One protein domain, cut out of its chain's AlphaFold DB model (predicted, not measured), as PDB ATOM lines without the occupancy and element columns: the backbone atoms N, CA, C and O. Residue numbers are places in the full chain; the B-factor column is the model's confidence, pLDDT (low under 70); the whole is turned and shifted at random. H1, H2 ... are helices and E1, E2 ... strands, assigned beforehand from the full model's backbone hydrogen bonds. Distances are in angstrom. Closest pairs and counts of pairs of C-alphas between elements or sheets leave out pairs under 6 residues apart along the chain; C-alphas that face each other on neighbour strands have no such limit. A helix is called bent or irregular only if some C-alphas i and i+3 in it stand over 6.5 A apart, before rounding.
ATOM      1  N   THR A 251     169.875 137.719 135.736       86.56
ATOM      2  CA  THR A 251     170.360 136.537 136.450       86.56
ATOM      3  C   THR A 251     169.376 135.396 136.332       86.56
ATOM      4  O   THR A 251     169.773 134.282 136.016       86.56
ATOM      5  N   THR A 252     168.105 135.681 136.607       88.38
ATOM      6  CA  THR A 252     167.024 134.703 136.626       88.38
ATOM      7  C   THR A 252     165.723 135.401 136.282       88.38
ATOM      8  O   THR A 252     165.482 136.534 136.705       88.38
ATOM      9  N   HIS A 253     164.859 134.686 135.576       90.75
ATOM     10  CA  HIS A 253     163.477 135.078 135.373       90.75
ATOM     11  C   HIS A 253     162.584 133.850 135.472       90.75
ATOM     12  O   HIS A 253     162.630 132.935 134.647       90.75
ATOM     13  N   PHE A 254     161.764 133.856 136.509       92.50
ATOM     14  CA  PHE A 254     160.683 132.915 136.713       92.50
ATOM     15  C   PHE A 254     159.364 133.578 136.317       92.50
ATOM     16  O   PHE A 254     159.018 134.623 136.863       92.50
ATOM     17  N   ASP A 255     158.614 132.956 135.414       92.12
ATOM     18  CA  ASP A 255     157.261 133.370 135.040       92.12
ATOM     19  C   ASP A 255     156.321 132.170 135.155       92.12
ATOM     20  O   ASP A 255     156.458 131.180 134.428       92.12
ATOM     21  N   ALA A 256     155.355 132.252 136.067       91.81
ATOM     22  CA  ALA A 256     154.404 131.177 136.289       91.81
ATOM     23  C   ALA A 256     153.533 130.912 135.049       91.81
ATOM     24  O   ALA A 256     153.097 129.780 134.845       91.81
ATOM     25  N   ASN A 257     153.330 131.899 134.169       89.38
ATOM     26  CA  ASN A 257     152.574 131.720 132.927       89.38
ATOM     27  C   ASN A 257     153.266 130.809 131.900       89.38
ATOM     28  O   ASN A 257     152.629 130.404 130.924       89.38
ATOM     29  N   LEU A 258     154.538 130.461 132.111       86.81
ATOM     30  CA  LEU A 258     155.248 129.470 131.303       86.81
ATOM     31  C   LEU A 258     155.131 128.048 131.850       86.81
ATOM     32  O   LEU A 258     155.556 127.119 131.159       86.81
ATOM     33  N   ILE A 259     154.549 127.867 133.043       87.12
ATOM     34  CA  ILE A 259     154.443 126.549 133.658       87.12
ATOM     35  C   ILE A 259     153.441 125.687 132.881       87.12
ATOM     36  O   ILE A 259     152.264 126.026 132.691       87.12
ATOM     37  N   ASN A 260     153.900 124.513 132.460       80.69
ATOM     38  CA  ASN A 260     153.076 123.506 131.820       80.69
ATOM     39  C   ASN A 260     152.419 122.583 132.861       80.69
ATOM     40  O   ASN A 260     152.974 121.548 133.240       80.69
ATOM     41  N   LEU A 261     151.191 122.916 133.277       75.38
ATOM     42  CA  LEU A 261     150.436 122.088 134.234       75.38
ATOM     43  C   LEU A 261     149.932 120.760 133.650       75.38
ATOM     44  O   LEU A 261     149.522 119.886 134.403       75.38
ATOM     45  N   GLN A 262     149.930 120.577 132.330       66.12
ATOM     46  CA  GLN A 262     149.368 119.368 131.714       66.12
ATOM     47  C   GLN A 262     150.369 118.207 131.678       66.12
ATOM     48  O   GLN A 262     149.981 117.058 131.481       66.12
ATOM     49  N   LYS A 263     151.650 118.469 131.974       62.91
ATOM     50  CA  LYS A 263     152.684 117.436 132.161       62.91
ATOM     51  C   LYS A 263     152.735 116.881 133.599       62.91
ATOM     52  O   LYS A 263     153.705 116.220 133.959       62.91
ATOM     53  N   ALA A 264     151.698 117.118 134.409       56.25
ATOM     54  CA  ALA A 264     151.655 116.876 135.859       56.25
ATOM     55  C   ALA A 264     151.790 115.410 136.339       56.25
ATOM     56  O   ALA A 264     151.603 115.135 137.525       56.25
ATOM     57  N   GLN A 265     152.097 114.453 135.454       52.09
ATOM     58  CA  GLN A 265     152.084 113.016 135.764       52.09
ATOM     59  C   GLN A 265     153.432 112.295 135.628       52.09
ATOM     60  O   GLN A 265     153.490 111.083 135.830       52.09
ATOM     61  N   SER A 266     154.531 112.996 135.332       56.78
ATOM     62  CA  SER A 266     155.873 112.399 135.377       56.78
ATOM     63  C   SER A 266     156.744 113.068 136.438       56.78
ATOM     64  O   SER A 266     156.733 114.285 136.582       56.78
ATOM     65  N   ASN A 267     157.585 112.291 137.136       57.03
ATOM     66  CA  ASN A 267     158.589 112.816 138.089       57.03
ATOM     67  C   ASN A 267     159.610 113.783 137.441       57.03
ATOM     68  O   ASN A 267     160.434 114.378 138.127       57.03
ATOM     69  N   SER A 268     159.570 113.910 136.114       60.88
ATOM     70  CA  SER A 268     160.395 114.784 135.279       60.88
ATOM     71  C   SER A 268     159.640 116.000 134.714       60.88
ATOM     72  O   SER A 268     160.199 116.727 133.894       60.88
ATOM     73  N   GLY A 269     158.364 116.189 135.069       73.06
ATOM     74  CA  GLY A 269     157.555 117.341 134.662       73.06
ATOM     75  C   GLY A 269     157.790 118.566 135.550       73.06
ATOM     76  O   GLY A 269     158.356 118.456 136.632       73.06
ATOM     77  N   GLU A 270     157.339 119.739 135.108       80.38
ATOM     78  CA  GLU A 270     157.395 120.977 135.908       80.38
ATOM     79  C   GLU A 270     156.451 120.924 137.116       80.38
ATOM     80  O   GLU A 270     156.709 121.534 138.148       80.38
ATOM     81  N   VAL A 271     155.386 120.130 137.021       81.50
ATOM     82  CA  VAL A 271     154.397 119.923 138.081       81.50
ATOM     83  C   VAL A 271     154.306 118.438 138.406       81.50
ATOM     84  O   VAL A 271     154.423 117.593 137.520       81.50
ATOM     85  N   TYR A 272     154.091 118.124 139.678       78.88
ATOM     86  CA  TYR A 272     153.754 116.789 140.156       78.88
ATOM     87  C   TYR A 272     152.490 116.884 141.014       78.88
ATOM     88  O   TYR A 272     152.520 117.453 142.107       78.88
ATOM     89  N   GLY A 273     151.367 116.373 140.499       81.50
ATOM     90  CA  GLY A 273     150.052 116.639 141.088       81.50
ATOM     91  C   GLY A 273     149.667 118.112 140.926       81.50
ATOM     92  O   GLY A 273     149.491 118.579 139.805       81.50
ATOM     93  N   ASP A 274     149.555 118.840 142.035       85.56
ATOM     94  CA  ASP A 274     149.321 120.289 142.097       85.56
ATOM     95  C   ASP A 274     150.563 121.080 142.544       85.56
ATOM     96  O   ASP A 274     150.513 122.304 142.646       85.56
ATOM     97  N   ARG A 275     151.691 120.410 142.808       89.31
ATOM     98  CA  ARG A 275     152.905 121.045 143.341       89.31
ATOM     99  C   ARG A 275     153.953 121.268 142.262       89.31
ATOM    100  O   ARG A 275     154.159 120.423 141.391       89.31
ATOM    101  N   LEU A 276     154.668 122.383 142.355       91.69
ATOM    102  CA  LEU A 276     155.764 122.730 141.458       91.69
ATOM    103  C   LEU A 276     156.958 121.808 141.722       91.69
ATOM    104  O   LEU A 276     157.586 121.879 142.775       91.69
ATOM    105  N   ASN A 277     157.267 120.932 140.775       90.38
ATOM    106  CA  ASN A 277     158.398 120.009 140.840       90.38
ATOM    107  C   ASN A 277     159.685 120.639 140.300       90.38
ATOM    108  O   ASN A 277     160.760 120.429 140.856       90.38
ATOM    109  N   ALA A 278     159.573 121.418 139.227       89.19
ATOM    110  CA  ALA A 278     160.676 122.160 138.645       89.19
ATOM    111  C   ALA A 278     160.147 123.421 137.966       89.19
ATOM    112  O   ALA A 278     159.007 123.447 137.507       89.19
ATOM    113  N   TRP A 279     160.979 124.452 137.860       87.38
ATOM    114  CA  TRP A 279     160.634 125.663 137.123       87.38
ATOM    115  C   TRP A 279     161.671 125.971 136.053       87.38
ATOM    116  O   TRP A 279     162.854 125.665 136.203       87.38
ATOM    117  N   TYR A 280     161.201 126.552 134.954       85.88
ATOM    118  CA  TYR A 280     162.038 126.958 133.837       85.88
ATOM    119  C   TYR A 280     162.527 128.389 134.052       85.88
ATOM    120  O   TYR A 280     161.728 129.324 134.066       85.88
ATOM    121  N   ASP A 281     163.836 128.551 134.212       86.50
ATOM    122  CA  ASP A 281     164.481 129.852 134.158       86.50
ATOM    123  C   ASP A 281     164.697 130.248 132.715       86.50
ATOM    124  O   ASP A 281     165.533 129.696 131.987       86.50
ATOM    125  N   ILE A 282     163.927 131.248 132.327       84.06
ATOM    126  CA  ILE A 282     163.938 131.784 130.987       84.06
ATOM    127  C   ILE A 282     165.306 132.433 130.721       84.06
ATOM    128  O   ILE A 282     165.868 132.214 129.655       84.06
ATOM    129  N   ALA A 283     165.904 133.150 131.685       82.06
ATOM    130  CA  ALA A 283     167.201 133.829 131.522       82.06
ATOM    131  C   ALA A 283     168.314 132.878 131.062       82.06
ATOM    132  O   ALA A 283     169.049 133.178 130.122       82.06
ATOM    133  N   ASN A 284     168.383 131.702 131.685       79.38
ATOM    134  CA  ASN A 284     169.458 130.736 131.475       79.38
ATOM    135  C   ASN A 284     169.067 129.558 130.573       79.38
ATOM    136  O   ASN A 284     169.899 128.687 130.321       79.38
ATOM    137  N   ASN A 285     167.816 129.507 130.093       81.00
ATOM    138  CA  ASN A 285     167.255 128.354 129.383       81.00
ATOM    139  C   ASN A 285     167.490 127.039 130.161       81.00
ATOM    140  O   ASN A 285     167.969 126.041 129.616       81.00
ATOM    141  N   HIS A 286     167.202 127.058 131.464       83.00
ATOM    142  CA  HIS A 286     167.530 125.968 132.383       83.00
ATOM    143  C   HIS A 286     166.345 125.603 133.278       83.00
ATOM    144  O   HIS A 286     165.527 126.453 133.602       83.00
ATOM    145  N   TYR A 287     166.262 124.340 133.701       85.31
ATOM    146  CA  TYR A 287     165.247 123.884 134.648       85.31
ATOM    147  C   TYR A 287     165.845 123.690 136.033       85.31
ATOM    148  O   TYR A 287     166.784 122.915 136.207       85.31
ATOM    149  N   TYR A 288     165.242 124.327 137.028       87.06
ATOM    150  CA  TYR A 288     165.604 124.175 138.427       87.06
ATOM    151  C   TYR A 288     164.621 123.240 139.124       87.06
ATOM    152  O   TYR A 288     163.434 123.545 139.240       87.06
ATOM    153  N   ASN A 289     165.124 122.101 139.604       88.69
ATOM    154  CA  ASN A 289     164.337 121.151 140.387       88.69
ATOM    155  C   ASN A 289     164.110 121.665 141.810       88.69
ATOM    156  O   ASN A 289     164.987 122.295 142.403       88.69
ATOM    157  N   ILE A 290     162.956 121.326 142.375       89.31
ATOM    158  CA  ILE A 290     162.561 121.680 143.735       89.31
ATOM    159  C   ILE A 290     162.434 120.396 144.555       89.31
ATOM    160  O   ILE A 290     161.789 119.428 144.132       89.31
ATOM    161  N   ALA A 291     163.068 120.393 145.730       89.00
ATOM    162  CA  ALA A 291     162.980 119.291 146.683       89.00
ATOM    163  C   ALA A 291     161.519 119.042 147.080       89.00
ATOM    164  O   ALA A 291     160.745 119.990 147.202       89.00
ATOM    165  N   GLU A 292     161.132 117.778 147.250       88.94
ATOM    166  CA  GLU A 292     159.732 117.355 147.397       88.94
ATOM    167  C   GLU A 292     159.005 118.065 148.546       88.94
ATOM    168  O   GLU A 292     157.885 118.548 148.376       88.94
ATOM    169  N   GLU A 293     159.682 118.208 149.680       89.62
ATOM    170  CA  GLU A 293     159.216 118.895 150.879       89.62
ATOM    171  C   GLU A 293     159.077 120.415 150.708       89.62
ATOM    172  O   GLU A 293     158.317 121.051 151.432       89.62
ATOM    173  N   ALA A 294     159.790 120.997 149.742       91.88
ATOM    174  CA  ALA A 294     159.843 122.433 149.501       91.88
ATOM    175  C   ALA A 294     158.891 122.898 148.389       91.88
ATOM    176  O   ALA A 294     158.784 124.101 148.148       91.88
ATOM    177  N   ARG A 295     158.211 121.975 147.693       93.56
ATOM    178  CA  ARG A 295     157.431 122.286 146.485       93.56
ATOM    179  C   ARG A 295     156.222 123.167 146.798       93.56
ATOM    180  O   ARG A 295     155.311 122.682 147.471       93.56
ATOM    181  N   PRO A 296     156.142 124.406 146.300       94.31
ATOM    182  CA  PRO A 296     154.937 125.218 146.439       94.31
ATOM    183  C   PRO A 296     153.795 124.704 145.546       94.31
ATOM    184  O   PRO A 296     154.020 123.894 144.645       94.31
ATOM    185  N   ILE A 297     152.565 125.159 145.792       92.06
ATOM    186  CA  ILE A 297     151.375 124.732 145.034       92.06
ATOM    187  C   ILE A 297     151.207 125.632 143.810       92.06
ATOM    188  O   ILE A 297     151.251 126.853 143.931       92.06
ATOM    189  N   VAL A 298     150.979 125.054 142.634       91.06
ATOM    190  CA  VAL A 298     150.685 125.810 141.414       91.06
ATOM    191  C   VAL A 298     149.181 125.916 141.227       91.06
ATOM    192  O   VAL A 298     148.449 124.932 141.294       91.06
ATOM    193  N   GLN A 299     148.710 127.128 140.971       87.19
ATOM    194  CA  GLN A 299     147.300 127.425 140.763       87.19
ATOM    195  C   GLN A 299     147.120 128.317 139.536       87.19
ATOM    196  O   GLN A 299     148.035 129.005 139.083       87.19
ATOM    197  N   ARG A 300     145.899 128.315 139.004       79.38
ATOM    198  CA  ARG A 300     145.475 129.201 137.918       79.38
ATOM    199  C   ARG A 300     144.289 130.023 138.387       79.38
ATOM    200  O   ARG A 300     143.353 129.450 138.947       79.38
ATOM    201  N   GLN A 301     144.275 131.322 138.103       72.38
ATOM    202  CA  GLN A 301     143.029 132.080 138.202       72.38
ATOM    203  C   GLN A 301     142.135 131.825 136.968       72.38
ATOM    204  O   GLN A 301     142.650 131.598 135.865       72.38
ATOM    205  N   PRO A 302     140.801 131.745 137.127       58.31
ATOM    206  CA  PRO A 302     139.861 131.758 136.003       58.31
ATOM    207  C   PRO A 302     139.848 133.131 135.301       58.31
ATOM    208  O   PRO A 302     140.241 134.129 135.896       58.31
ATOM    209  N   ILE A 303     139.416 133.174 134.034       55.56
ATOM    210  CA  ILE A 303     139.384 134.403 133.199       55.56
ATOM    211  C   ILE A 303     138.268 135.366 133.605       55.56
ATOM    212  O   ILE A 303     138.279 136.540 133.263       55.56
ATOM    213  N   ASP A 304     137.326 134.851 134.371       50.47
ATOM    214  CA  ASP A 304     136.111 135.486 134.852       50.47
ATOM    215  C   ASP A 304     136.402 136.496 135.988       50.47
ATOM    216  O   ASP A 304     135.482 137.059 136.578       50.47
ATOM    217  N   GLY A 305     137.680 136.682 136.341       50.25
ATOM    218  CA  GLY A 305     138.157 137.592 137.376       50.25
ATOM    219  C   GLY A 305     139.102 138.656 136.828       50.25
ATOM    220  O   GLY A 305     139.628 138.548 135.723       50.25
ATOM    221  N   ASP A 306     139.358 139.680 137.642       55.03
ATOM    222  CA  ASP A 306     140.159 140.841 137.256       55.03
ATOM    223  C   ASP A 306     141.595 140.470 136.812       55.03
ATOM    224  O   ASP A 306     142.223 141.249 136.096       55.03
ATOM    225  N   PHE A 307     142.123 139.297 137.190       61.84
ATOM    226  CA  PHE A 307     143.518 138.885 137.002       61.84
ATOM    227  C   PHE A 307     143.652 137.519 136.296       61.84
ATOM    228  O   PHE A 307     143.372 136.470 136.875       61.84
ATOM    229  N   VAL A 308     144.151 137.515 135.054       70.88
ATOM    230  CA  VAL A 308     144.435 136.286 134.289       70.88
ATOM    231  C   VAL A 308     145.924 135.959 134.376       70.88
ATOM    232  O   VAL A 308     146.741 136.511 133.638       70.88
ATOM    233  N   ALA A 309     146.283 135.062 135.295       79.88
ATOM    234  CA  ALA A 309     147.612 134.460 135.334       79.88
ATOM    235  C   ALA A 309     147.610 133.096 136.034       79.88
ATOM    236  O   ALA A 309     146.669 132.710 136.742       79.88
ATOM    237  N   GLN A 310     148.706 132.374 135.841       88.88
ATOM    238  CA  GLN A 310     149.134 131.308 136.730       88.88
ATOM    239  C   GLN A 310     149.958 131.902 137.875       88.88
ATOM    240  O   GLN A 310     150.599 132.943 137.730       88.88
ATOM    241  N   HIS A 311     149.955 131.230 139.019       91.00
ATOM    242  CA  HIS A 311     150.780 131.618 140.153       91.00
ATOM    243  C   HIS A 311     151.161 130.420 141.001       91.00
ATOM    244  O   HIS A 311     150.559 129.347 140.941       91.00
ATOM    245  N   VAL A 312     152.160 130.642 141.838       93.75
ATOM    246  CA  VAL A 312     152.697 129.668 142.771       93.75
ATOM    247  C   VAL A 312     152.426 130.159 144.185       93.75
ATOM    248  O   VAL A 312     152.799 131.277 144.531       93.75
ATOM    249  N   GLN A 313     151.733 129.357 144.985       93.25
ATOM    250  CA  GLN A 313     151.399 129.645 146.374       93.25
ATOM    251  C   GLN A 313     152.412 128.991 147.310       93.25
ATOM    252  O   GLN A 313     152.621 127.775 147.262       93.25
ATOM    253  N   PHE A 314     152.997 129.812 148.176       93.38
ATOM    254  CA  PHE A 314     153.916 129.397 149.222       93.38
ATOM    255  C   PHE A 314     153.205 129.260 150.568       93.38
ATOM    256  O   PHE A 314     152.198 129.912 150.835       93.38
ATOM    257  N   ASP A 315     153.773 128.408 151.412       91.50
ATOM    258  CA  ASP A 315     153.554 128.326 152.847       91.50
ATOM    259  C   ASP A 315     154.893 128.453 153.607       91.50
ATOM    260  O   ASP A 315     155.953 128.691 153.022       91.50
ATOM    261  N   ALA A 316     154.854 128.264 154.929       91.06
ATOM    262  CA  ALA A 316     156.014 128.373 155.818       91.06
ATOM    263  C   ALA A 316     157.155 127.365 155.544       91.06
ATOM    264  O   ALA A 316     158.265 127.555 156.036       91.06
ATOM    265  N   SER A 317     156.900 126.291 154.797       92.38
ATOM    266  CA  SER A 317     157.856 125.219 154.482       92.38
ATOM    267  C   SER A 317     158.336 125.235 153.028       92.38
ATOM    268  O   SER A 317     159.444 124.783 152.726       92.38
ATOM    269  N   THR A 318     157.534 125.784 152.120       94.81
ATOM    270  CA  THR A 318     157.838 125.786 150.686       94.81
ATOM    271  C   THR A 318     158.715 126.960 150.273       94.81
ATOM    272  O   THR A 318     158.562 128.068 150.788       94.81
ATOM    273  N   HIS A 319     159.601 126.741 149.304       93.94
ATOM    274  CA  HIS A 319     160.479 127.781 148.774       93.94
ATOM    275  C   HIS A 319     161.026 127.419 147.389       93.94
ATOM    276  O   HIS A 319     161.141 126.250 147.022       93.94
ATOM    277  N   LEU A 320     161.406 128.439 146.623       92.62
ATOM    278  CA  LEU A 320     162.248 128.305 145.438       92.62
ATOM    279  C   LEU A 320     163.695 128.532 145.844       92.62
ATOM    280  O   LEU A 320     163.989 129.476 146.570       92.62
ATOM    281  N   THR A 321     164.597 127.692 145.344       89.75
ATOM    282  CA  THR A 321     166.038 127.925 145.458       89.75
ATOM    283  C   THR A 321     166.577 128.348 144.102       89.75
ATOM    284  O   THR A 321     166.470 127.608 143.125       89.75
ATOM    285  N   ILE A 322     167.182 129.529 144.055       86.81
ATOM    286  CA  ILE A 322     167.879 130.050 142.885       86.81
ATOM    287  C   ILE A 322     169.358 129.797 143.129       86.81
ATOM    288  O   ILE A 322     170.017 130.517 143.880       86.81
ATOM    289  N   ASN A 323     169.853 128.717 142.529       79.25
ATOM    290  CA  ASN A 323     171.268 128.386 142.531       79.25
ATOM    291  C   ASN A 323     171.884 129.034 141.304       79.25
ATOM    292  O   ASN A 323     171.538 128.668 140.178       79.25
ATOM    293  N   ASN A 324     172.807 129.965 141.490       63.81
ATOM    294  CA  ASN A 324     173.538 130.486 140.354       63.81
ATOM    295  C   ASN A 324     175.044 130.404 140.625       63.81
ATOM    296  O   ASN A 324     175.601 131.070 141.491       63.81
ATOM    297  N   SER A 325     175.712 129.547 139.849       56.00
ATOM    298  CA  SER A 325     177.169 129.384 139.836       56.00
ATOM    299  C   SER A 325     177.918 130.652 139.410       56.00
ATOM    300  O   SER A 325     179.136 130.691 139.522       56.00
ATOM    301  N   SER A 326     177.199 131.666 138.921       47.78
ATOM    302  CA  SER A 326     177.663 133.008 138.551       47.78
ATOM    303  C   SER A 326     177.490 134.038 139.678       47.78
ATOM    304  O   SER A 326     177.941 135.168 139.522       47.78
ATOM    305  N   LEU A 327     176.899 133.676 140.828       57.94
ATOM    306  CA  LEU A 327     176.854 134.514 142.047       57.94
ATOM    307  C   LEU A 327     178.208 134.524 142.779       57.94
ATOM    308  O   LEU A 327     178.261 134.602 144.002       57.94
ATOM    309  N   VAL A 328     179.306 134.377 142.030       48.94
ATOM    310  CA  VAL A 328     180.666 134.201 142.559       48.94
ATOM    311  C   VAL A 328     181.120 135.437 143.341       48.94
ATOM    312  O   VAL A 328     181.927 135.314 144.258       48.94
ATOM    313  N   ASP A 329     180.523 136.593 143.047       52.34
ATOM    314  CA  ASP A 329     180.663 137.814 143.827       52.34
ATOM    315  C   ASP A 329     179.368 138.066 144.605       52.34
ATOM    316  O   ASP A 329     178.378 138.550 144.055       52.34
ATOM    317  N   TYR A 330     179.374 137.716 145.895       61.88
ATOM    318  CA  TYR A 330     178.360 138.112 146.875       61.88
ATOM    319  C   TYR A 330     178.018 139.598 146.688       61.88
ATOM    320  O   TYR A 330     178.833 140.475 146.981       61.88
ATOM    321  N   GLY A 331     176.843 139.871 146.123       70.06
ATOM    322  CA  GLY A 331     176.577 141.136 145.446       70.06
ATOM    323  C   GLY A 331     175.199 141.714 145.734       70.06
ATOM    324  O   GLY A 331     174.379 141.124 146.442       70.06
ATOM    325  N   ASN A 332     174.978 142.903 145.176       86.50
ATOM    326  CA  ASN A 332     173.702 143.599 145.226       86.50
ATOM    327  C   ASN A 332     172.870 143.226 143.997       86.50
ATOM    328  O   ASN A 332     173.325 143.393 142.866       86.50
ATOM    329  N   PHE A 333     171.642 142.783 144.226       90.50
ATOM    330  CA  PHE A 333     170.692 142.423 143.185       90.50
ATOM    331  C   PHE A 333     169.526 143.395 143.164       90.50
ATOM    332  O   PHE A 333     169.115 143.887 144.212       90.50
ATOM    333  N   SER A 334     168.937 143.595 141.991       92.56
ATOM    334  CA  SER A 334     167.598 144.180 141.879       92.56
ATOM    335  C   SER A 334     166.591 143.065 141.648       92.56
ATOM    336  O   SER A 334     166.732 142.303 140.689       92.56
ATOM    337  N   ALA A 335     165.572 142.977 142.499       93.94
ATOM    338  CA  ALA A 335     164.494 142.010 142.372       93.94
ATOM    339  C   ALA A 335     163.164 142.709 142.080       93.94
ATOM    340  O   ALA A 335     162.806 143.691 142.734       93.94
ATOM    341  N   PHE A 336     162.431 142.163 141.114       95.75
ATOM    342  CA  PHE A 336     161.064 142.543 140.774       95.75
ATOM    343  C   PHE A 336     160.196 141.311 140.926       95.75
ATOM    344  O   PHE A 336     160.474 140.278 140.320       95.75
ATOM    345  N   MET A 337     159.160 141.410 141.741       95.19
ATOM    346  CA  MET A 337     158.279 140.290 142.032       95.19
ATOM    347  C   MET A 337     156.838 140.731 141.910       95.19
ATOM    348  O   MET A 337     156.456 141.732 142.509       95.19
ATOM    349  N   LEU A 338     156.025 139.973 141.188       93.75
ATOM    350  CA  LEU A 338     154.581 140.125 141.244       93.75
ATOM    351  C   LEU A 338     154.025 139.151 142.276       93.75
ATOM    352  O   LEU A 338     154.033 137.936 142.052       93.75
ATOM    353  N   ILE A 339     153.536 139.688 143.391       92.69
ATOM    354  CA  ILE A 339     153.023 138.889 144.502       92.69
ATOM    355  C   ILE A 339     151.616 139.295 144.907       92.69
ATOM    356  O   ILE A 339     151.193 140.431 144.705       92.69
ATOM    357  N   ASN A 340     150.915 138.363 145.536       90.62
ATOM    358  CA  ASN A 340     149.654 138.612 146.216       90.62
ATOM    359  C   ASN A 340     149.831 138.275 147.695       90.62
ATOM    360  O   ASN A 340     150.118 137.123 148.036       90.62
ATOM    361  N   THR A 341     149.704 139.292 148.551       82.19
ATOM    362  CA  THR A 341     149.792 139.152 150.007       82.19
ATOM    363  C   THR A 341     148.712 140.006 150.669       82.19
ATOM    364  O   THR A 341     148.518 141.176 150.323       82.19
ATOM    365  N   LEU A 342     148.021 139.433 151.660       58.19
ATOM    366  CA  LEU A 342     147.096 140.192 152.505       58.19
ATOM    367  C   LEU A 342     147.857 141.035 153.539       58.19
ATOM    368  O   LEU A 342     147.407 142.125 153.870       58.19
ATOM    369  N   ASN A 343     149.017 140.558 154.016       56.12
ATOM    370  CA  ASN A 343     149.915 141.261 154.938       56.12
ATOM    371  C   ASN A 343     151.355 140.723 154.799       56.12
ATOM    372  O   ASN A 343     151.607 139.572 155.141       56.12
ATOM    373  N   GLY A 344     152.303 141.550 154.345       64.75
ATOM    374  CA  GLY A 344     153.737 141.214 154.306       64.75
ATOM    375  C   GLY A 344     154.371 141.277 152.914       64.75
ATOM    376  O   GLY A 344     153.682 141.244 151.899       64.75
ATOM    377  N   GLY A 345     155.693 141.431 152.867       78.00
ATOM    378  CA  GLY A 345     156.473 141.347 151.630       78.00
ATOM    379  C   GLY A 345     156.875 139.903 151.299       78.00
ATOM    380  O   GLY A 345     156.547 138.987 152.054       78.00
ATOM    381  N   PRO A 346     157.610 139.693 150.197       85.00
ATOM    382  CA  PRO A 346     158.227 138.404 149.916       85.00
ATOM    383  C   PRO A 346     159.193 138.047 151.049       85.00
ATOM    384  O   PRO A 346     159.912 138.913 151.557       85.00
ATOM    385  N   VAL A 347     159.192 136.778 151.449       89.62
ATOM    386  CA  VAL A 347     160.055 136.282 152.520       89.62
ATOM    387  C   VAL A 347     161.255 135.583 151.885       89.62
ATOM    388  O   VAL A 347     161.123 134.725 151.011       89.62
ATOM    389  N   PHE A 348     162.439 136.009 152.309       90.44
ATOM    390  CA  PHE A 348     163.705 135.404 151.927       90.44
ATOM    391  C   PHE A 348     164.312 134.697 153.137       90.44
ATOM    392  O   PHE A 348     163.927 134.967 154.277       90.44
ATOM    393  N   ASP A 349     165.247 133.784 152.890       88.00
ATOM    394  CA  ASP A 349     166.011 133.172 153.975       88.00
ATOM    395  C   ASP A 349     166.923 134.174 154.707       88.00
ATOM    396  O   ASP A 349     167.110 135.325 154.304       88.00
ATOM    397  N   ASP A 350     167.509 133.717 155.810       82.94
ATOM    398  CA  ASP A 350     168.398 134.494 156.678       82.94
ATOM    399  C   ASP A 350     169.724 134.901 156.015       82.94
ATOM    400  O   ASP A 350     170.469 135.711 156.570       82.94
ATOM    401  N   THR A 351     170.010 134.391 154.815       84.88
ATOM    402  CA  THR A 351     171.209 134.733 154.042       84.88
ATOM    403  C   THR A 351     170.999 135.902 153.079       84.88
ATOM    404  O   THR A 351     171.951 136.352 152.432       84.88
ATOM    405  N   THR A 352     169.769 136.422 153.001       87.88
ATOM    406  CA  THR A 352     169.380 137.493 152.083       87.88
ATOM    407  C   THR A 352     168.859 138.700 152.858       87.88
ATOM    408  O   THR A 352     167.816 138.656 153.506       87.88
ATOM    409  N   THR A 353     169.565 139.825 152.765       90.31
ATOM    410  CA  THR A 353     169.101 141.100 153.324       90.31
ATOM    411  C   THR A 353     168.328 141.881 152.268       90.31
ATOM    412  O   THR A 353     168.812 142.064 151.153       90.31
ATOM    413  N   VAL A 354     167.140 142.375 152.624       92.00
ATOM    414  CA  VAL A 354     166.285 143.172 151.734       92.00
ATOM    415  C   VAL A 354     166.371 144.652 152.098       92.00
ATOM    416  O   VAL A 354     166.257 145.023 153.265       92.00
ATOM    417  N   SER A 355     166.528 145.513 151.096       91.56
ATOM    418  CA  SER A 355     166.559 146.969 151.249       91.56
ATOM    419  C   SER A 355     165.792 147.673 150.123       91.56
ATOM    420  O   SER A 355     165.407 147.047 149.135       91.56
ATOM    421  N   ASN A 356     165.515 148.973 150.292       87.12
ATOM    422  CA  ASN A 356     164.846 149.828 149.297       87.12
ATOM    423  C   ASN A 356     163.540 149.249 148.716       87.12
ATOM    424  O   ASN A 356     163.214 149.465 147.548       87.12
ATOM    425  N   MET A 357     162.785 148.512 149.535       90.31
ATOM    426  CA  MET A 357     161.544 147.879 149.102       90.31
ATOM    427  C   MET A 357     160.479 148.931 148.776       90.31
ATOM    428  O   MET A 357     160.133 149.766 149.609       90.31
ATOM    429  N   THR A 358     159.941 148.860 147.565       88.69
ATOM    430  CA  THR A 358     158.828 149.672 147.074       88.69
ATOM    431  C   THR A 358     157.757 148.746 146.520       88.69
ATOM    432  O   THR A 358     158.071 147.728 145.907       88.69
ATOM    433  N   THR A 359     156.491 149.100 146.711       88.50
ATOM    434  CA  THR A 359     155.355 148.324 146.209       88.50
ATOM    435  C   THR A 359     154.496 149.170 145.279       88.50
ATOM    436  O   THR A 359     154.224 150.332 145.580       88.50
ATOM    437  N   VAL A 360     154.049 148.587 144.169       87.31
ATOM    438  CA  VAL A 360     153.124 149.203 143.210       87.31
ATOM    439  C   VAL A 360     151.913 148.294 143.064       87.31
ATOM    440  O   VAL A 360     152.064 147.137 142.676       87.31
ATOM    441  N   ASP A 361     150.724 148.800 143.377       85.69
ATOM    442  CA  ASP A 361     149.486 148.044 143.180       85.69
ATOM    443  C   ASP A 361     149.230 147.846 141.679       85.69
ATOM    444  O   ASP A 361     149.354 148.781 140.885       85.69
ATOM    445  N   VAL A 362     148.883 146.619 141.293       82.06
ATOM    446  CA  VAL A 362     148.552 146.276 139.904       82.06
ATOM    447  C   VAL A 362     147.059 146.056 139.772       82.06
ATOM    448  O   VAL A 362     146.411 146.687 138.937       82.06
ATOM    449  N   ASN A 363     146.520 145.141 140.582       72.62
ATOM    450  CA  ASN A 363     145.137 144.719 140.469       72.62
ATOM    451  C   ASN A 363     144.660 143.930 141.694       72.62
ATOM    452  O   ASN A 363     145.233 142.886 142.015       72.62
ATOM    453  N   GLY A 364     143.593 144.393 142.345       76.75
ATOM    454  CA  GLY A 364     143.091 143.777 143.572       76.75
ATOM    455  C   GLY A 364     144.203 143.636 144.616       76.75
ATOM    456  O   GLY A 364     144.852 144.615 144.973       76.75
ATOM    457  N   ASP A 365     144.455 142.401 145.052       83.81
ATOM    458  CA  ASP A 365     145.489 142.070 146.042       83.81
ATOM    459  C   ASP A 365     146.895 141.854 145.437       83.81
ATOM    460  O   ASP A 365     147.845 141.543 146.159       83.81
ATOM    461  N   TRP A 366     147.055 141.988 144.113       87.69
ATOM    462  CA  TRP A 366     148.338 141.818 143.426       87.69
ATOM    463  C   TRP A 366     149.153 143.110 143.382       87.69
ATOM    464  O   TRP A 366     148.679 144.162 142.939       87.69
ATOM    465  N   ARG A 367     150.424 143.002 143.773       88.94
ATOM    466  CA  ARG A 367     151.384 144.107 143.832       88.94
ATOM    467  C   ARG A 367     152.714 143.714 143.210       88.94
ATOM    468  O   ARG A 367     153.210 142.610 143.434       88.94
ATOM    469  N   ILE A 368     153.330 144.648 142.494       92.00
ATOM    470  CA  ILE A 368     154.737 144.540 142.111       92.00
ATOM    471  C   ILE A 368     155.576 145.031 143.285       92.00
ATOM    472  O   ILE A 368     155.463 146.185 143.696       92.00
ATOM    473  N   VAL A 369     156.429 144.165 143.811       92.94
ATOM    474  CA  VAL A 369     157.450 144.498 144.798       92.94
ATOM    475  C   VAL A 369     158.777 144.663 144.082       92.94
ATOM    476  O   VAL A 369     159.231 143.760 143.382       92.94
ATOM    477  N   VAL A 370     159.398 145.819 144.281       93.25
ATOM    478  CA  VAL A 370     160.750 146.125 143.821       93.25
ATOM    479  C   VAL A 370     161.626 146.276 145.044       93.25
ATOM    480  O   VAL A 370     161.304 147.070 145.923       93.25
ATOM    481  N   CYS A 371     162.725 145.542 145.118       92.38
ATOM    482  CA  CYS A 371     163.668 145.673 146.220       92.38
ATOM    483  C   CYS A 371     165.095 145.382 145.776       92.38
ATOM    484  O   CYS A 371     165.327 144.685 144.788       92.38
ATOM    485  N   ASP A 372     166.040 145.893 146.554       92.25
ATOM    486  CA  ASP A 372     167.447 145.581 146.394       92.25
ATOM    487  C   ASP A 372     167.807 144.467 147.392       92.25
ATOM    488  O   ASP A 372     167.501 144.573 148.587       92.25
ATOM    489  N   LEU A 373     168.422 143.387 146.912       91.19
ATOM    490  CA  LEU A 373     168.828 142.242 147.731       91.19
ATOM    491  C   LEU A 373     170.342 142.228 147.897       91.19
ATOM    492  O   LEU A 373     171.072 142.403 146.927       91.19
ATOM    493  N   GLN A 374     170.813 141.944 149.104       89.62
ATOM    494  CA  GLN A 374     172.213 141.643 149.372       89.62
ATOM    495  C   GLN A 374     172.313 140.212 149.892       89.62
ATOM    496  O   GLN A 374     171.704 139.880 150.909       89.62
ATOM    497  N   CYS A 375     173.078 139.371 149.199       85.50
ATOM    498  CA  CYS A 375     173.148 137.941 149.501       85.50
ATOM    499  C   CYS A 375     174.526 137.576 150.053       85.50
ATOM    500  O   CYS A 375     175.547 137.921 149.458       85.50
ATOM    501  N   SER A 376     174.564 136.847 151.169       84.12
ATOM    502  CA  SER A 376     175.802 136.324 151.770       84.12
ATOM    503  C   SER A 376     176.044 134.841 151.466       84.12
ATOM    504  O   SER A 376     176.906 134.215 152.079       84.12
ATOM    505  N   SER A 377     175.260 134.265 150.555       83.62
ATOM    506  CA  SER A 377     175.232 132.843 150.204       83.62
ATOM    507  C   SER A 377     175.261 132.667 148.677       83.62
ATOM    508  O   SER A 377     174.801 133.561 147.965       83.62
ATOM    509  N   PRO A 378     175.767 131.534 148.142       81.38
ATOM    510  CA  PRO A 378     175.742 131.233 146.702       81.38
ATOM    511  C   PRO A 378     174.351 130.847 146.166       81.38
ATOM    512  O   PRO A 378     174.225 130.364 145.039       81.38
ATOM    513  N   TYR A 379     173.308 130.998 146.976       85.12
ATOM    514  CA  TYR A 379     171.929 130.757 146.589       85.12
ATOM    515  C   TYR A 379     171.021 131.811 147.214       85.12
ATOM    516  O   TYR A 379     171.337 132.371 148.262       85.12
ATOM    517  N   ILE A 380     169.871 132.026 146.583       88.44
ATOM    518  CA  ILE A 380     168.770 132.816 147.135       88.44
ATOM    519  C   ILE A 380     167.593 131.875 147.320       88.44
ATOM    520  O   ILE A 380     167.209 131.183 146.370       88.44
ATOM    521  N   ARG A 381     167.005 131.849 148.519       91.12
ATOM    522  CA  ARG A 381     165.727 131.168 148.741       91.12
ATOM    523  C   ARG A 381     164.613 132.176 148.939       91.12
ATOM    524  O   ARG A 381     164.696 133.036 149.809       91.12
ATOM    525  N   LEU A 382     163.574 132.030 148.126       93.06
ATOM    526  CA  LEU A 382     162.355 132.831 148.152       93.06
ATOM    527  C   LEU A 382     161.190 131.912 148.530       93.06
ATOM    528  O   LEU A 382     160.963 130.914 147.848       93.06
ATOM    529  N   GLY A 383     160.463 132.221 149.598       91.25
ATOM    530  CA  GLY A 383     159.364 131.388 150.093       91.25
ATOM    531  C   GLY A 383     159.142 131.579 151.584       91.25
ATOM    532  O   GLY A 383     159.342 132.669 152.096       91.25
ATOM    533  N   TYR A 384     158.765 130.519 152.298       90.88
ATOM    534  CA  TYR A 384     158.606 130.503 153.763       90.88
ATOM    535  C   TYR A 384     157.523 131.433 154.331       90.88
ATOM    536  O   TYR A 384     157.496 131.706 155.533       90.88
ATOM    537  N   GLY A 385     156.609 131.915 153.495       88.19
ATOM    538  CA  GLY A 385     155.501 132.774 153.898       88.19
ATOM    539  C   GLY A 385     154.230 132.420 153.141       88.19
ATOM    540  O   GLY A 385     154.291 131.791 152.091       88.19
ATOM    541  N   ASP A 386     153.082 132.843 153.668       90.12
ATOM    542  CA  ASP A 386     151.785 132.667 153.006       90.12
ATOM    543  C   ASP A 386     151.559 133.790 151.988       90.12
ATOM    544  O   ASP A 386     151.010 134.853 152.293       90.12
ATOM    545  N   TYR A 387     152.078 133.580 150.781       91.50
ATOM    546  CA  TYR A 387     151.885 134.486 149.657       91.50
ATOM    547  C   TYR A 387     151.890 133.743 148.326       91.50
ATOM    548  O   TYR A 387     152.325 132.596 148.216       91.50
ATOM    549  N   LYS A 388     151.412 134.421 147.283       92.44
ATOM    550  CA  LYS A 388     151.442 133.912 145.908       92.44
ATOM    551  C   LYS A 388     152.447 134.705 145.087       92.44
ATOM    552  O   LYS A 388     152.537 135.915 145.260       92.44
ATOM    553  N   LEU A 389     153.154 134.039 144.181       93.88
ATOM    554  CA  LEU A 389     154.103 134.620 143.231       93.88
ATOM    555  C   LEU A 389     153.667 134.270 141.809       93.88
ATOM    556  O   LEU A 389     153.524 133.093 141.482       93.88
ATOM    557  N   ALA A 390     153.480 135.279 140.967       93.12
ATOM    558  CA  ALA A 390     153.228 135.080 139.541       93.12
ATOM    559  C   ALA A 390     154.521 135.204 138.725       93.12
ATOM    560  O   ALA A 390     154.740 134.437 137.794       93.12
ATOM    561  N   GLU A 391     155.413 136.120 139.098       94.12
ATOM    562  CA  GLU A 391     156.641 136.372 138.344       94.12
ATOM    563  C   GLU A 391     157.740 136.918 139.250       94.12
ATOM    564  O   GLU A 391     157.467 137.702 140.159       94.12
ATOM    565  N   LEU A 392     158.977 136.498 138.994       95.00
ATOM    566  CA  LEU A 392     160.196 136.976 139.637       95.00
ATOM    567  C   LEU A 392     161.240 137.256 138.559       95.00
ATOM    568  O   LEU A 392     161.581 136.369 137.780       95.00
ATOM    569  N   ILE A 393     161.802 138.459 138.574       93.94
ATOM    570  CA  ILE A 393     162.913 138.866 137.715       93.94
ATOM    571  C   ILE A 393     164.038 139.367 138.617       93.94
ATOM    572  O   ILE A 393     163.823 140.237 139.465       93.94
ATOM    573  N   LEU A 394     165.233 138.810 138.438       92.19
ATOM    574  CA  LEU A 394     166.402 139.094 139.259       92.19
ATOM    575  C   LEU A 394     167.576 139.536 138.385       92.19
ATOM    576  O   LEU A 394     167.955 138.829 137.451       92.19
ATOM    577  N   TYR A 395     168.189 140.663 138.736       90.81
ATOM    578  CA  TYR A 395     169.390 141.196 138.091       90.81
ATOM    579  C   TYR A 395     170.562 141.196 139.065       90.81
ATOM    580  O   TYR A 395     170.380 141.607 140.209       90.81
ATOM    581  N   ASN A 396     171.767 140.823 138.627       88.38
ATOM    582  CA  ASN A 396     172.987 140.831 139.455       88.38
ATOM    583  C   ASN A 396     173.652 142.215 139.524       88.38
ATOM    584  O   ASN A 396     174.872 142.330 139.639       88.38
ATOM    585  N   HIS A 397     172.841 143.268 139.439       88.00
ATOM    586  CA  HIS A 397     173.263 144.652 139.549       88.00
ATOM    587  C   HIS A 397     172.107 145.527 140.065       88.00
ATOM    588  O   HIS A 397     170.927 145.166 139.976       88.00
ATOM    589  N   LEU A 398     172.443 146.704 140.596       88.88
ATOM    590  CA  LEU A 398     171.467 147.728 140.963       88.88
ATOM    591  C   LEU A 398     171.046 148.515 139.722       88.88
ATOM    592  O   LEU A 398     171.808 149.332 139.214       88.88
ATOM    593  N   LEU A 399     169.832 148.275 139.236       89.38
ATOM    594  CA  LEU A 399     169.330 148.933 138.033       89.38
ATOM    595  C   LEU A 399     169.143 150.442 138.231       89.38
ATOM    596  O   LEU A 399     168.744 150.909 139.307       89.38
ATOM    597  N   GLU A 400     169.357 151.200 137.161       90.19
ATOM    598  CA  GLU A 400     169.088 152.631 137.140       90.19
ATOM    599  C   GLU A 400     167.581 152.925 137.164       90.19
ATOM    600  O   GLU A 400     166.729 152.097 136.834       90.19
ATOM    601  N   ARG A 401     167.212 154.159 137.528       86.81
ATOM    602  CA  ARG A 401     165.801 154.563 137.651       86.81
ATOM    603  C   ARG A 401     164.998 154.361 136.357       86.81
ATOM    604  O   ARG A 401     163.823 154.007 136.433       86.81
ATOM    605  N   SER A 402     165.596 154.626 135.198       85.88
ATOM    606  CA  SER A 402     164.975 154.448 133.877       85.88
ATOM    607  C   SER A 402     164.660 152.978 133.590       85.88
ATOM    608  O   SER A 402     163.553 152.665 133.159       85.88
ATOM    609  N   GLU A 403     165.594 152.079 133.894       89.06
ATOM    610  CA  GLU A 403     165.442 150.632 133.721       89.06
ATOM    611  C   GLU A 403     164.394 150.065 134.680       89.06
ATOM    612  O   GLU A 403     163.483 149.350 134.255       89.06
ATOM    613  N   LYS A 404     164.454 150.465 135.963       88.00
ATOM    614  CA  LYS A 404     163.439 150.099 136.962       88.00
ATOM    615  C   LYS A 404     162.039 150.531 136.504       88.00
ATOM    616  O   LYS A 404     161.089 149.763 136.637       88.00
ATOM    617  N   LEU A 405     161.903 151.729 135.926       86.81
ATOM    618  CA  LEU A 405     160.626 152.227 135.403       86.81
ATOM    619  C   LEU A 405     160.131 151.428 134.188       86.81
ATOM    620  O   LEU A 405     158.944 151.116 134.125       86.81
ATOM    621  N   ALA A 406     161.013 151.077 133.249       85.31
ATOM    622  CA  ALA A 406     160.647 150.276 132.080       85.31
ATOM    623  C   ALA A 406     160.152 148.875 132.480       85.31
ATOM    624  O   ALA A 406     159.146 148.401 131.954       85.31
ATOM    625  N   LEU A 407     160.806 148.237 133.457       89.12
ATOM    626  CA  LEU A 407     160.386 146.940 134.000       89.12
ATOM    627  C   LEU A 407     159.062 147.021 134.758       89.12
ATOM    628  O   LEU A 407     158.193 146.169 134.575       89.12
ATOM    629  N   LEU A 408     158.876 148.070 135.562       88.81
ATOM    630  CA  LEU A 408     157.601 148.332 136.227       88.81
ATOM    631  C   LEU A 408     156.463 148.484 135.215       88.81
ATOM    632  O   LEU A 408     155.409 147.882 135.393       88.81
ATOM    633  N   GLN A 409     156.678 149.247 134.143       85.88
ATOM    634  CA  GLN A 409     155.692 149.405 133.072       85.88
ATOM    635  C   GLN A 409     155.428 148.087 132.343       85.88
ATOM    636  O   GLN A 409     154.274 147.772 132.068       85.88
ATOM    637  N   HIS A 410     156.470 147.302 132.065       87.00
ATOM    638  CA  HIS A 410     156.341 145.987 131.445       87.00
ATOM    639  C   HIS A 410     155.437 145.057 132.268       87.00
ATOM    640  O   HIS A 410     154.441 144.554 131.747       87.00
ATOM    641  N   LEU A 411     155.731 144.887 133.563       88.38
ATOM    642  CA  LEU A 411     154.931 144.051 134.463       88.38
ATOM    643  C   LEU A 411     153.515 144.611 134.645       88.38
ATOM    644  O   LEU A 411     152.539 143.869 134.557       88.38
ATOM    645  N   ALA A 412     153.376 145.924 134.838       84.69
ATOM    646  CA  ALA A 412     152.066 146.554 134.984       84.69
ATOM    647  C   ALA A 412     151.192 146.364 133.736       84.69
ATOM    648  O   ALA A 412     149.995 146.135 133.865       84.69
ATOM    649  N   ASN A 413     151.777 146.418 132.536       81.44
ATOM    650  CA  ASN A 413     151.056 146.175 131.287       81.44
ATOM    651  C   ASN A 413     150.683 144.698 131.117       81.44
ATOM    652  O   ASN A 413     149.570 144.409 130.688       81.44
ATOM    653  N   LYS A 414     151.585 143.775 131.472       85.38
ATOM    654  CA  LYS A 414     151.366 142.323 131.376       85.38
ATOM    655  C   LYS A 414     150.192 141.833 132.226       85.38
ATOM    656  O   LYS A 414     149.452 140.952 131.796       85.38
ATOM    657  N   TYR A 415     150.040 142.398 133.422       83.12
ATOM    658  CA  TYR A 415     149.037 141.982 134.412       83.12
ATOM    659  C   TYR A 415     147.956 143.027 134.657       83.12
ATOM    660  O   TYR A 415     147.247 142.977 135.667       83.12
ATOM    661  N   ARG A 416     147.841 143.995 133.749       74.88
ATOM    662  CA  ARG A 416     146.808 145.016 133.822       74.88
ATOM    663  C   ARG A 416     145.436 144.331 133.891       74.88
ATOM    664  O   ARG A 416     145.191 143.443 133.072       74.88
TER     665      ARG A 416
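AT A GLANCE: This is residues 251 to 416 of the 501 residues of an uncharacterized protein of Clostridiales bacterium (UniProt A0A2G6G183). A bent, twisted wall of seven strands, E1, E4, E5, E7, E8, E9 and E11, stands partly face to face with a small sheet of E6 and E10, an uneven sandwich, and helix H1 packs on the wall's other face at E7, E8 and E9. The hairpin of E2 and E3 is a small sheet of its own next to E1, while the hairpin of E4 and E5 is joined to the wall by E5 beside E11. The printed part has 166 residues, with eleven named strands, E1 to E11 in order, and then H1; the class is mostly strand, and the neighbour strands are antiparallel. The whole is compact and rounded, with a radius of gyration of the C-alphas of 15.1 A and spans of 42 by 36 by 29 A.

HOW THE PARTS SIT: E1, residues 251 to 255, is an edge strand of the branched sheet and the antiparallel neighbour of E11, residues 387 to 395; N 254 and O 392 are 2.8 A apart, within hydrogen-bond range. E2, residues 278 to 281, and E3, residues 286 to 289, form a hairpin, with N 281 and O 286 2.8 A apart. The closest C-alphas of E1 and E2 are those of His 253 and Asp 281, 5.5 A apart. E4, residues 297 to 300, and E5, residues 310 to 314, form another hairpin, with N 299 and O 311 2.9 A apart. E5 has E4 on one side and E11 on the other side, where N 312 and O 389 are 2.8 A apart. E11 bends by 75 degrees at residue 390; E5 beside its residues 387 to 390 and E1 beside its residues 391 to 395 lie on one side of it. On the other side of E11 lies E7, residues 332 to 340, with N 336 and O 393 2.9 A apart. E9, residues 366 to 375, follows on the other side of E7, with N 335 and O 371 2.9 A apart. E8, residues 352 to 363, an edge strand, forms a hairpin with E9, with N 358 and O 370 2.8 A apart; E8 bends by 76 degrees at residue 356 and E9 by 58 degrees at residue 372. E6, residues 319 to 323, and E10, residues 379 to 383, are antiparallel neighbours, with N 320 and O 382 2.8 A apart. Their sheet and the branched sheet make a sandwich, two sheets face to face, with best planes 38 degrees apart and facing parts 8.0 A centre to centre. H1, residues 401 to 414, is on the branched sheet at a height over the sheet of 9.4 A, over E9 and only just over E7, on which 3 of its C-alphas fall. On the local plane it stands at 34 degrees to E9, slantwise to the strands, and the closest C-alphas of H1 and E9 are those of Leu 408 and Ile 368, 7.6 A apart. Every O i to N i+4 pair of H1 is within hydrogen-bond range.

IN THESE COORDINATES: E1 begins at C-alpha 251, (170.360, 136.537, 136.450). From first to last C-alpha E7 measures 24.6 A, E8 27.8 A, E9 25.8 A, E11 22.0 A and H1 19.9 A. E8 begins at C-alpha 352, (169.380, 137.493, 152.083), and H1 ends at C-alpha 414, (151.366, 142.323, 131.376).

THE WHOLE: The C-alphas farthest apart are those of Asp 304 and Asp 329, 45.5 A. The printed part has no cut. The links E1 to E2 and E7 to E8 are long; the first, residues 256 to 277, includes a short antiparallel pairing of residues 271 to 272 with 275 to 276. The mean pLDDT of the printed part is 83.4, and it is under 70 in residues 262 to 268, 302 to 307, 324 to 330 and 342 to 344.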